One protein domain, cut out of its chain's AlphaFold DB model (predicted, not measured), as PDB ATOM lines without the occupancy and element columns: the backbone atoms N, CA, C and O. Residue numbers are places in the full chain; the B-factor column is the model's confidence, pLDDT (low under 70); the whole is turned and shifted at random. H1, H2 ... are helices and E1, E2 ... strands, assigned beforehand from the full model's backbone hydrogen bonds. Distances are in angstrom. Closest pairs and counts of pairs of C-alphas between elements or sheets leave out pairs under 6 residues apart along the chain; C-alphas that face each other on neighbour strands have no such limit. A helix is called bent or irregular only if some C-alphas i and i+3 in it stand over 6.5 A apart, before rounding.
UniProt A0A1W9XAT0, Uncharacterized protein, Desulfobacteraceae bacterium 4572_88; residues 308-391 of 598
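AT A GLANCE: This is residues 308 to 391 of the 598 residues of an uncharacterized protein of Desulfobacteraceae bacterium 4572_88 (UniProt A0A1W9XAT0). Two small lobes follow each other along the longest axis: a four-stranded sheet, E4 to E7, with the short helix H2 over one face, and a three-stranded sheet, E1 to E3, with the short helix H1 over one face. The tight link from E3 to E4 joins them. The 84 printed residues, under half of them in named elements, run H1 E1 E2 E3 E4 H2 E5 E6 E7, in the mixed class. The larger sheet, order E4 E5 E6 E7, is mixed; the smaller, E1 E2 E3, is antiparallel. The whole is compact, with a radius of gyration of the C-alphas of 13.7 A and spans of 37, 25 and 25 A.

IN THESE COORDINATES: Find C-alpha 348 at (-39.263, -1.949, 21.100), where E4, residues 348 to 351, begins; the other strands of its sheet are E5, residues 367 to 370, E6, residues 379 to 383, 13.4 A long, and E7, residues 388 to 390, which ends at C-alpha 390 at (-44.743, -6.308, 9.078). H2 is residues 354 to 357. Elsewhere find E1, 323 to 328, 15.8 A; E2, 331 to 337, 19.9 A; E3, 342 to 344; and H1, 310 to 314, only just irregular, with C-alphas 311 and 314 6.8 A apart.

HOW THE PARTS SIT: E4 and E5 are parallel, N 349 and O 367 being 2.8 A apart; with H2 they form a strand-helix-strand unit, two parallel neighbours with a helix between, its crossover right-handed. H2 is on this sheet, over E5, at a height of 8.4 A; their closest C-alphas, Arg 357 and Ala 368, are 6.4 A apart. E5 E6 E7 is a meander, each strand the antiparallel neighbour of the one before: see N 368 and O 381, 2.8 A, and N 382 and O 389, 2.8 A. E1 E2 E3 is another, with N 324 and O 335, 2.8 A, and N 336 and O 343, 2.9 A. H1 is on that sheet, over E2, at a height of 9.0 A. H1 has 0 of 1 O i to N i+4 pairs within hydrogen-bond range and 1 of 2 O i to N i+3 pairs; H2 is too short for an i+4 pair. E3 and E4 are apart.

THE WHOLE: The two farthest C-alphas, Thr 329 and Asn 375, are 39.9 A apart. The printed part has no cut, and no link is long. The mean pLDDT of the printed part is 72.7; look for values under 70 at residues 308 to 321, 328 to 332, 338 to 340, 371 to 378 and 391.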
ATOM      1  N   PRO A 308     -26.057   6.221   1.469       66.00
ATOM      2  CA  PRO A 308     -25.094   7.039   2.209       66.00
ATOM      3  C   PRO A 308     -25.745   8.204   2.974       66.00
ATOM      4  O   PRO A 308     -25.148   8.726   3.912       66.00
ATOM      5  N   ASP A 309     -26.946   8.636   2.574       69.56
ATOM      6  CA  ASP A 309     -27.684   9.719   3.223       69.56
ATOM      7  C   ASP A 309     -29.205   9.586   3.037       69.56
ATOM      8  O   ASP A 309     -29.704   8.911   2.134       69.56
ATOM      9  N   ALA A 310     -29.954  10.260   3.912       65.25
ATOM     10  CA  ALA A 310     -31.410  10.211   3.935       65.25
ATOM     11  C   ALA A 310     -32.102  10.995   2.800       65.25
ATOM     12  O   ALA A 310     -33.324  10.890   2.678       65.25
ATOM     13  N   GLU A 311     -31.416  11.844   2.026       66.25
ATOM     14  CA  GLU A 311     -32.040  12.682   0.985       66.25
ATOM     15  C   GLU A 311     -32.399  11.869  -0.267       66.25
ATOM     16  O   GLU A 311     -33.433  12.134  -0.890       66.25
ATOM     17  N   LEU A 312     -31.643  10.798  -0.546       61.50
ATOM     18  CA  LEU A 312     -31.909   9.811  -1.607       61.50
ATOM     19  C   LEU A 312     -33.200   8.994  -1.398       61.50
ATOM     20  O   LEU A 312     -33.627   8.239  -2.273       61.50
ATOM     21  N   ARG A 313     -33.885   9.161  -0.260       61.59
ATOM     22  CA  ARG A 313     -35.112   8.415   0.060       61.59
ATOM     23  C   ARG A 313     -36.303   8.686  -0.862       61.59
ATOM     24  O   ARG A 313     -37.245   7.901  -0.880       61.59
ATOM     25  N   ASN A 314     -36.305   9.825  -1.555       60.66
ATOM     26  CA  ASN A 314     -37.435  10.275  -2.378       60.66
ATOM     27  C   ASN A 314     -37.265   9.944  -3.871       60.66
ATOM     28  O   ASN A 314     -38.126  10.308  -4.668       60.66
ATOM     29  N   SER A 315     -36.155   9.312  -4.259       56.81
ATOM     30  CA  SER A 315     -35.769   9.107  -5.662       56.81
ATOM     31  C   SER A 315     -35.973   7.681  -6.186       56.81
ATOM     32  O   SER A 315     -35.509   7.383  -7.283       56.81
ATOM     33  N   PHE A 316     -36.665   6.800  -5.454       59.69
ATOM     34  CA  PHE A 316     -36.942   5.430  -5.900       59.69
ATOM     35  C   PHE A 316     -38.374   4.975  -5.601       59.69
ATOM     36  O   PHE A 316     -39.075   5.552  -4.765       59.69
ATOM     37  N   ALA A 317     -38.808   3.931  -6.311       58.50
ATOM     38  CA  ALA A 317     -40.073   3.260  -6.055       58.50
ATOM     39  C   ALA A 317     -39.945   2.405  -4.789       58.50
ATOM     40  O   ALA A 317     -39.218   1.419  -4.770       58.50
ATOM     41  N   VAL A 318     -40.650   2.820  -3.740       63.31
ATOM     42  CA  VAL A 318     -40.701   2.157  -2.433       63.31
ATOM     43  C   VAL A 318     -42.010   1.414  -2.262       63.31
ATOM     44  O   VAL A 318     -43.080   1.919  -2.623       63.31
ATOM     45  N   PHE A 319     -41.945   0.253  -1.632       65.69
ATOM     46  CA  PHE A 319     -43.106  -0.552  -1.294       65.69
ATOM     47  C   PHE A 319     -43.297  -0.595   0.223       65.69
ATOM     48  O   PHE A 319     -42.339  -0.477   0.991       65.69
ATOM     49  N   PRO A 320     -44.552  -0.676   0.705       59.84
ATOM     50  CA  PRO A 320     -44.795  -0.871   2.128       59.84
ATOM     51  C   PRO A 320     -43.994  -2.078   2.632       59.84
ATOM     52  O   PRO A 320     -44.016  -3.102   1.958       59.84
ATOM     53  N   ALA A 321     -43.382  -1.958   3.816       62.72
ATOM     54  CA  ALA A 321     -42.488  -2.934   4.461       62.72
ATOM     55  C   ALA A 321     -40.997  -2.853   4.077       62.72
ATOM     56  O   ALA A 321     -40.191  -3.515   4.740       62.72
ATOM     57  N   ASP A 322     -40.621  -2.017   3.103       72.12
ATOM     58  CA  ASP A 322     -39.215  -1.800   2.748       72.12
ATOM     59  C   ASP A 322     -38.430  -1.185   3.912       72.12
ATOM     60  O   ASP A 322     -38.923  -0.298   4.624       72.12
ATOM     61  N   VAL A 323     -37.187  -1.633   4.081       71.00
ATOM     62  CA  VAL A 323     -36.244  -1.129   5.083       71.00
ATOM     63  C   VAL A 323     -35.146  -0.322   4.400       71.00
ATOM     64  O   VAL A 323     -34.534  -0.755   3.430       71.00
ATOM     65  N   MET A 324     -34.861   0.862   4.926       78.25
ATOM     66  CA  MET A 324     -33.737   1.688   4.506       78.25
ATOM     67  C   MET A 324     -32.680   1.699   5.593       78.25
ATOM     68  O   MET A 324     -32.970   2.079   6.729       78.25
ATOM     69  N   ARG A 325     -31.462   1.323   5.218       78.31
ATOM     70  CA  ARG A 325     -30.265   1.399   6.044       78.31
ATOM     71  C   ARG A 325     -29.451   2.615   5.613       78.31
ATOM     72  O   ARG A 325     -29.024   2.696   4.466       78.31
ATOM     73  N   ILE A 326     -29.265   3.574   6.512       74.25
ATOM     74  CA  ILE A 326     -28.513   4.802   6.234       74.25
ATOM     75  C   ILE A 326     -27.189   4.743   6.987       74.25
ATOM     76  O   ILE A 326     -27.190   4.669   8.218       74.25
ATOM     77  N   GLU A 327     -26.080   4.778   6.254       71.94
ATOM     78  CA  GLU A 327     -24.720   4.714   6.800       71.94
ATOM     79  C   GLU A 327     -24.113   6.124   6.897       71.94
ATOM     80  O   GLU A 327     -23.405   6.584   6.002       71.94
ATOM     81  N   GLU A 328     -24.396   6.837   7.992       66.69
ATOM     82  CA  GLU A 328     -23.876   8.191   8.229       66.69
ATOM     83  C   GLU A 328     -22.604   8.179   9.099       66.69
ATOM     84  O   GLU A 328     -22.290   7.217   9.809       66.69
ATOM     85  N   THR A 329     -21.869   9.297   9.116       51.03
ATOM     86  CA  THR A 329     -20.731   9.505  10.032       51.03
ATOM     87  C   THR A 329     -21.223   9.651  11.481       51.03
ATOM     88  O   THR A 329     -21.347  10.750  12.014       51.03
ATOM     89  N   GLY A 330     -21.519   8.525  12.131       52.88
ATOM     90  CA  GLY A 330     -22.036   8.474  13.503       52.88
ATOM     91  C   GLY A 330     -22.787   7.190  13.869       52.88
ATOM     92  O   GLY A 330     -23.061   6.988  15.051       52.88
ATOM     93  N   GLY A 331     -23.086   6.329  12.892       61.16
ATOM     94  CA  GLY A 331     -23.752   5.043  13.089       61.16
ATOM     95  C   GLY A 331     -24.734   4.731  11.963       61.16
ATOM     96  O   GLY A 331     -24.967   5.554  11.078       61.16
ATOM     97  N   THR A 332     -25.318   3.540  12.025       66.62
ATOM     98  CA  THR A 332     -26.312   3.072  11.057       66.62
ATOM     99  C   THR A 332     -27.717   3.354  11.578       66.62
ATOM    100  O   THR A 332     -28.036   2.999  12.713       66.62
ATOM    101  N   SER A 333     -28.578   3.978  10.769       71.62
ATOM    102  CA  SER A 333     -29.997   4.161  11.109       71.62
ATOM    103  C   SER A 333     -30.906   3.345  10.194       71.62
ATOM    104  O   SER A 333     -30.607   3.159   9.016       71.62
ATOM    105  N   HIS A 334     -32.010   2.846  10.756       73.50
ATOM    106  CA  HIS A 334     -32.977   2.011  10.051       73.50
ATOM    107  C   HIS A 334     -34.341   2.707   9.999       73.50
ATOM    108  O   HIS A 334     -34.902   3.083  11.034       73.50
ATOM    109  N   LEU A 335     -34.877   2.870   8.791       75.88
ATOM    110  CA  LEU A 335     -36.219   3.395   8.542       75.88
ATOM    111  C   LEU A 335     -37.067   2.329   7.857       75.88
ATOM    112  O   LEU A 335     -36.559   1.566   7.042       75.88
ATOM    113  N   THR A 336     -38.368   2.330   8.122       75.56
ATOM    114  CA  THR A 336     -39.321   1.458   7.429       75.56
ATOM    115  C   THR A 336     -40.332   2.291   6.661       75.56
ATOM    116  O   THR A 336     -40.892   3.250   7.205       75.56
ATOM    117  N   TYR A 337     -40.604   1.929   5.408       73.31
ATOM    118  CA  TYR A 337     -41.649   2.575   4.627       73.31
ATOM    119  C   TYR A 337     -43.013   1.943   4.912       73.31
ATOM    120  O   TYR A 337     -43.244   0.752   4.728       73.31
ATOM    121  N   THR A 338     -43.964   2.763   5.347       64.00
ATOM    122  CA  THR A 338     -45.316   2.310   5.736       64.00
ATOM    123  C   THR A 338     -46.297   2.216   4.565       64.00
ATOM    124  O   THR A 338     -47.464   1.867   4.748       64.00
ATOM    125  N   GLY A 339     -45.865   2.587   3.357       61.62
ATOM    126  CA  GLY A 339     -46.756   2.863   2.226       61.62
ATOM    127  C   GLY A 339     -47.222   4.318   2.137       61.62
ATOM    128  O   GLY A 339     -47.932   4.671   1.196       61.62
ATOM    129  N   ARG A 340     -46.851   5.162   3.108       67.75
ATOM    130  CA  ARG A 340     -47.131   6.608   3.106       67.75
ATOM    131  C   ARG A 340     -45.884   7.431   3.369       67.75
ATOM    132  O   ARG A 340     -45.646   8.424   2.693       67.75
ATOM    133  N   GLU A 341     -45.123   7.027   4.374       74.31
ATOM    134  CA  GLU A 341     -43.917   7.720   4.803       74.31
ATOM    135  C   GLU A 341     -42.908   6.747   5.419       74.31
ATOM    136  O   GLU A 341     -43.263   5.641   5.846       74.31
ATOM    137  N   TRP A 342     -41.654   7.191   5.456       76.75
ATOM    138  CA  TRP A 342     -40.561   6.544   6.165       76.75
ATOM    139  C   TRP A 342     -40.637   6.880   7.649       76.75
ATOM    140  O   TRP A 342     -40.589   8.054   8.018       76.75
ATOM    141  N   ILE A 343     -40.723   5.859   8.498       76.44
ATOM    142  CA  ILE A 343     -40.739   6.030   9.952       76.44
ATOM    143  C   ILE A 343     -39.523   5.337  10.584       76.44
ATOM    144  O   ILE A 343     -39.191   4.218  10.191       76.44
ATOM    145  N   PRO A 344     -38.838   5.976  11.551       79.12
ATOM    146  CA  PRO A 344     -37.793   5.318  12.322       79.12
ATOM    147  C   PRO A 344     -38.398   4.353  13.342       79.12
ATOM    148  O   PRO A 344     -39.481   4.605  13.881       79.12
ATOM    149  N   CYS A 345     -37.652   3.297  13.661       75.56
ATOM    150  CA  CYS A 345     -37.946   2.468  14.826       75.56
ATOM    151  C   CYS A 345     -37.755   3.293  16.108       75.56
ATOM    152  O   CYS A 345     -36.764   4.011  16.254       75.56
ATOM    153  N   LYS A 346     -38.720   3.207  17.026       78.44
ATOM    154  CA  LYS A 346     -38.684   3.870  18.334       78.44
ATOM    155  C   LYS A 346     -38.674   2.827  19.444       78.44
ATOM    156  O   LYS A 346     -37.680   2.136  19.624       78.44
ATOM    157  N   THR A 347     -39.765   2.716  20.194       79.38
ATOM    158  CA  THR A 347     -39.871   1.820  21.342       79.38
ATOM    159  C   THR A 347     -39.999   0.382  20.866       79.38
ATOM    160  O   THR A 347     -40.908   0.081  20.093       79.38
ATOM    161  N   ILE A 348     -39.133  -0.511  21.346       79.81
ATOM    162  CA  ILE A 348     -39.263  -1.949  21.100       79.81
ATOM    163  C   ILE A 348     -40.043  -2.586  22.247       79.81
ATOM    164  O   ILE A 348     -39.657  -2.510  23.411       79.81
ATOM    165  N   HIS A 349     -41.147  -3.239  21.907       80.75
ATOM    166  CA  HIS A 349     -41.937  -4.062  22.809       80.75
ATOM    167  C   HIS A 349     -41.669  -5.531  22.492       80.75
ATOM    168  O   HIS A 349     -42.167  -6.040  21.489       80.75
ATOM    169  N   ALA A 350     -40.894  -6.208  23.338       79.69
ATOM    170  CA  ALA A 350     -40.798  -7.665  23.305       79.69
ATOM    171  C   ALA A 350     -42.085  -8.261  23.889       79.69
ATOM    172  O   ALA A 350     -42.470  -7.930  25.014       79.69
ATOM    173  N   ILE A 351     -42.775  -9.080  23.100       79.88
ATOM    174  CA  ILE A 351     -44.077  -9.652  23.450       79.88
ATOM    175  C   ILE A 351     -44.159 -11.115  23.026       79.88
ATOM    176  O   ILE A 351     -43.545 -11.531  22.041       79.88
ATOM    177  N   ALA A 352     -44.952 -11.895  23.756       78.12
ATOM    178  CA  ALA A 352     -45.016 -13.333  23.539       78.12
ATOM    179  C   ALA A 352     -45.783 -13.696  22.257       78.12
ATOM    180  O   ALA A 352     -45.379 -14.601  21.529       78.12
ATOM    181  N   ASP A 353     -46.892 -12.998  21.984       79.56
ATOM    182  CA  ASP A 353     -47.795 -13.316  20.876       79.56
ATOM    183  C   ASP A 353     -48.533 -12.088  20.299       79.56
ATOM    184  O   ASP A 353     -48.508 -10.976  20.836       79.56
ATOM    185  N   LEU A 354     -49.242 -12.299  19.185       82.00
ATOM    186  CA  LEU A 354     -50.031 -11.257  18.512       82.00
ATOM    187  C   LEU A 354     -51.181 -10.699  19.368       82.00
ATOM    188  O   LEU A 354     -51.603  -9.563  19.162       82.00
ATOM    189  N   SER A 355     -51.696 -11.460  20.336       83.56
ATOM    190  CA  SER A 355     -52.766 -10.986  21.217       83.56
ATOM    191  C   SER A 355     -52.264  -9.941  22.211       83.56
ATOM    192  O   SER A 355     -53.011  -9.028  22.570       83.56
ATOM    193  N   GLU A 356     -51.005 -10.044  22.643       84.50
ATOM    194  CA  GLU A 356     -50.348  -9.015  23.446       84.50
ATOM    195  C   GLU A 356     -50.094  -7.758  22.621       84.50
ATOM    196  O   GLU A 356     -50.396  -6.658  23.091       84.50
ATOM    197  N   ARG A 357     -49.664  -7.919  21.363       87.88
ATOM    198  CA  ARG A 357     -49.491  -6.807  20.419       87.88
ATOM    199  C   ARG A 357     -50.764  -5.984  20.286       87.88
ATOM    200  O   ARG A 357     -50.736  -4.760  20.376       87.88
ATOM    201  N   ASP A 358     -51.888  -6.659  20.076       84.94
ATOM    202  CA  ASP A 358     -53.171  -6.011  19.805       84.94
ATOM    203  C   ASP A 358     -53.751  -5.302  21.047       84.94
ATOM    204  O   ASP A 358     -54.685  -4.507  20.931       84.94
ATOM    205  N   ARG A 359     -53.192  -5.556  22.241       88.19
ATOM    206  CA  ARG A 359     -53.516  -4.841  23.488       88.19
ATOM    207  C   ARG A 359     -52.616  -3.633  23.745       88.19
ATOM    208  O   ARG A 359     -52.922  -2.861  24.657       88.19
ATOM    209  N   LEU A 360     -51.523  -3.472  22.996       87.56
ATOM    210  CA  LEU A 360     -50.654  -2.307  23.120       87.56
ATOM    211  C   LEU A 360     -51.419  -1.034  22.740       87.56
ATOM    212  O   LEU A 360     -52.320  -1.039  21.899       87.56
ATOM    213  N   THR A 361     -51.012   0.086  23.327       89.06
ATOM    214  CA  THR A 361     -51.429   1.429  22.908       89.06
ATOM    215  C   THR A 361     -50.233   2.137  22.265       89.06
ATOM    216  O   THR A 361     -49.631   2.995  22.917       89.06
ATOM    217  N   PRO A 362     -49.833   1.733  21.045       89.75
ATOM    218  CA  PRO A 362     -48.605   2.201  20.417       89.75
ATOM    219  C   PRO A 362     -48.730   3.632  19.887       89.75
ATOM    220  O   PRO A 362     -49.812   4.116  19.544       89.75
ATOM    221  N   SER A 363     -47.584   4.287  19.765       88.44
ATOM    222  CA  SER A 363     -47.371   5.488  18.967       88.44
ATOM    223  C   SER A 363     -46.704   5.132  17.637       88.44
ATOM    224  O   SER A 363     -46.095   4.076  17.490       88.44
ATOM    225  N   ALA A 364     -46.816   6.012  16.638       85.12
ATOM    226  CA  ALA A 364     -46.177   5.782  15.342       85.12
ATOM    227  C   ALA A 364     -44.653   5.595  15.498       85.12
ATOM    228  O   ALA A 364     -43.982   6.447  16.103       85.12
ATOM    229  N   GLY A 365     -44.130   4.502  14.934       78.25
ATOM    230  CA  GLY A 365     -42.736   4.063  15.054       78.25
ATOM    231  C   GLY A 365     -42.466   3.057  16.179       78.25
ATOM    232  O   GLY A 365     -41.363   2.518  16.230       78.25
ATOM    233  N   ASP A 366     -43.429   2.780  17.065       85.06
ATOM    234  CA  ASP A 366     -43.277   1.694  18.039       85.06
ATOM    235  C   ASP A 366     -43.247   0.346  17.310       85.06
ATOM    236  O   ASP A 366     -43.998   0.117  16.355       85.06
ATOM    237  N   VAL A 367     -42.368  -0.540  17.769       84.12
ATOM    238  CA  VAL A 367     -42.145  -1.868  17.209       84.12
ATOM    239  C   VAL A 367     -42.605  -2.910  18.212       84.12
ATOM    240  O   VAL A 367     -42.275  -2.851  19.392       84.12
ATOM    241  N   ALA A 368     -43.343  -3.897  17.734       83.75
ATOM    242  CA  ALA A 368     -43.691  -5.085  18.483       83.75
ATOM    243  C   ALA A 368     -42.868  -6.257  17.957       83.75
ATOM    244  O   ALA A 368     -43.104  -6.715  16.839       83.75
ATOM    245  N   LYS A 369     -41.912  -6.717  18.764       83.50
ATOM    246  CA  LYS A 369     -41.068  -7.883  18.511       83.50
ATOM    247  C   LYS A 369     -41.767  -9.104  19.099       83.50
ATOM    248  O   LYS A 369     -41.839  -9.243  20.318       83.50
ATOM    249  N   VAL A 370     -42.357  -9.929  18.238       74.81
ATOM    250  CA  VAL A 370     -43.186 -11.067  18.646       74.81
ATOM    251  C   VAL A 370     -42.341 -12.328  18.641       74.81
ATOM    252  O   VAL A 370     -41.902 -12.762  17.579       74.81
ATOM    253  N   GLU A 371     -42.133 -12.930  19.810       68.31
ATOM    254  CA  GLU A 371     -41.316 -14.143  19.938       68.31
ATOM    255  C   GLU A 371     -41.969 -15.359  19.269       68.31
ATOM    256  O   GLU A 371     -41.280 -16.156  18.636       68.31
ATOM    257  N   ASN A 372     -43.296 -15.496  19.373       62.19
ATOM    258  CA  ASN A 372     -44.031 -16.609  18.783       62.19
ATOM    259  C   ASN A 372     -45.243 -16.125  17.974       62.19
ATOM    260  O   ASN A 372     -46.242 -15.640  18.509       62.19
ATOM    261  N   VAL A 373     -45.163 -16.299  16.656       56.62
ATOM    262  CA  VAL A 373     -46.230 -15.962  15.700       56.62
ATOM    263  C   VAL A 373     -46.997 -17.197  15.206       56.62
ATOM    264  O   VAL A 373     -47.818 -17.096  14.297       56.62
ATOM    265  N   GLY A 374     -46.786 -18.366  15.823       59.22
ATOM    266  CA  GLY A 374     -47.343 -19.648  15.398       59.22
ATOM    267  C   GLY A 374     -46.283 -20.537  14.745       59.22
ATOM    268  O   GLY A 374     -45.379 -21.005  15.428       59.22
ATOM    269  N   ASN A 375     -46.417 -20.807  13.442       44.81
ATOM    270  CA  ASN A 375     -45.483 -21.663  12.689       44.81
ATOM    271  C   ASN A 375     -44.272 -20.904  12.111       44.81
ATOM    272  O   ASN A 375     -43.423 -21.536  11.491       44.81
ATOM    273  N   ASP A 376     -44.209 -19.583  12.296       49.81
ATOM    274  CA  ASP A 376     -43.142 -18.726  11.775       49.81
ATOM    275  C   ASP A 376     -42.155 -18.350  12.891       49.81
ATOM    276  O   ASP A 376     -42.547 -18.180  14.052       49.81
ATOM    277  N   VAL A 377     -40.883 -18.176  12.518       53.44
ATOM    278  CA  VAL A 377     -39.833 -17.568  13.352       53.44
ATOM    279  C   VAL A 377     -40.279 -16.154  13.757       53.44
ATOM    280  O   VAL A 377     -41.033 -15.512  13.023       53.44
ATOM    281  N   GLY A 378     -39.884 -15.681  14.945       59.50
ATOM    282  CA  GLY A 378     -40.374 -14.425  15.524       59.50
ATOM    283  C   GLY A 378     -40.420 -13.257  14.526       59.50
ATOM    284  O   GLY A 378     -39.416 -12.923  13.902       59.50
ATOM    285  N   LYS A 379     -41.597 -12.635  14.369       70.44
ATOM    286  CA  LYS A 379     -41.826 -11.501  13.458       70.44
ATOM    287  C   LYS A 379     -41.868 -10.198  14.238       70.44
ATOM    288  O   LYS A 379     -42.415 -10.142  15.340       70.44
ATOM    289  N   SER A 380     -41.383  -9.126  13.622       76.75
ATOM    290  CA  SER A 380     -41.562  -7.778  14.155       76.75
ATOM    291  C   SER A 380     -42.511  -6.956  13.301       76.75
ATOM    292  O   SER A 380     -42.585  -7.088  12.080       76.75
ATOM    293  N   PHE A 381     -43.268  -6.105  13.980       79.62
ATOM    294  CA  PHE A 381     -44.236  -5.213  13.364       79.62
ATOM    295  C   PHE A 381     -43.952  -3.792  13.798       79.62
ATOM    296  O   PHE A 381     -43.685  -3.565  14.971       79.62
ATOM    297  N   ILE A 382     -44.086  -2.837  12.889       81.12
ATOM    298  CA  ILE A 382     -44.006  -1.413  13.201       81.12
ATOM    299  C   ILE A 382     -45.391  -0.777  13.097       81.12
ATOM    300  O   ILE A 382     -46.182  -1.114  12.210       81.12
ATOM    301  N   PHE A 383     -45.725   0.115  14.026       83.06
ATOM    302  CA  PHE A 383     -47.004   0.816  14.019       83.06
ATOM    303  C   PHE A 383     -46.924   2.097  13.178       83.06
ATOM    304  O   PHE A 383     -46.131   2.990  13.473       83.06
ATOM    305  N   ASP A 384     -47.786   2.230  12.165       79.25
ATOM    306  CA  ASP A 384     -47.815   3.395  11.258       79.25
ATOM    307  C   ASP A 384     -48.628   4.593  11.795       79.25
ATOM    308  O   ASP A 384     -48.820   5.591  11.105       79.25
ATOM    309  N   GLY A 385     -49.149   4.489  13.022       82.62
ATOM    310  CA  GLY A 385     -50.097   5.444  13.609       82.62
ATOM    311  C   GLY A 385     -51.565   5.022  13.483       82.62
ATOM    312  O   GLY A 385     -52.426   5.584  14.158       82.62
ATOM    313  N   THR A 386     -51.864   4.017  12.659       82.00
ATOM    314  CA  THR A 386     -53.210   3.467  12.442       82.00
ATOM    315  C   THR A 386     -53.277   1.945  12.540       82.00
ATOM    316  O   THR A 386     -54.270   1.417  13.040       82.00
ATOM    317  N   LYS A 387     -52.243   1.230  12.088       81.44
ATOM    318  CA  LYS A 387     -52.160  -0.233  12.084       81.44
ATOM    319  C   LYS A 387     -50.718  -0.714  12.252       81.44
ATOM    320  O   LYS A 387     -49.762   0.019  12.013       81.44
ATOM    321  N   TRP A 388     -50.591  -1.982  12.624       78.94
ATOM    322  CA  TRP A 388     -49.332  -2.718  12.601       78.94
ATOM    323  C   TRP A 388     -49.015  -3.184  11.178       78.94
ATOM    324  O   TRP A 388     -49.894  -3.705  10.489       78.94
ATOM    325  N   ILE A 389     -47.767  -3.005  10.754       72.62
ATOM    326  CA  ILE A 389     -47.243  -3.427   9.452       72.62
ATOM    327  C   ILE A 389     -46.032  -4.327   9.713       72.62
ATOM    328  O   ILE A 389     -45.174  -3.963  10.516       72.62
ATOM    329  N   SER A 390     -45.973  -5.508   9.091       71.62
ATOM    330  CA  SER A 390     -44.743  -6.308   9.078       71.62
ATOM    331  C   SER A 390     -43.694  -5.600   8.232       71.62
ATOM    332  O   SER A 390     -44.022  -4.939   7.249       71.62
ATOM    333  N   PHE A 391     -42.434  -5.714   8.614       68.81
ATOM    334  CA  PHE A 391     -41.331  -5.186   7.826       68.81
ATOM    335  C   PHE A 391     -40.271  -6.252   7.640       68.81
ATOM    336  O   PHE A 391     -40.259  -7.255   8.354       68.81
TER     337      PHE A 391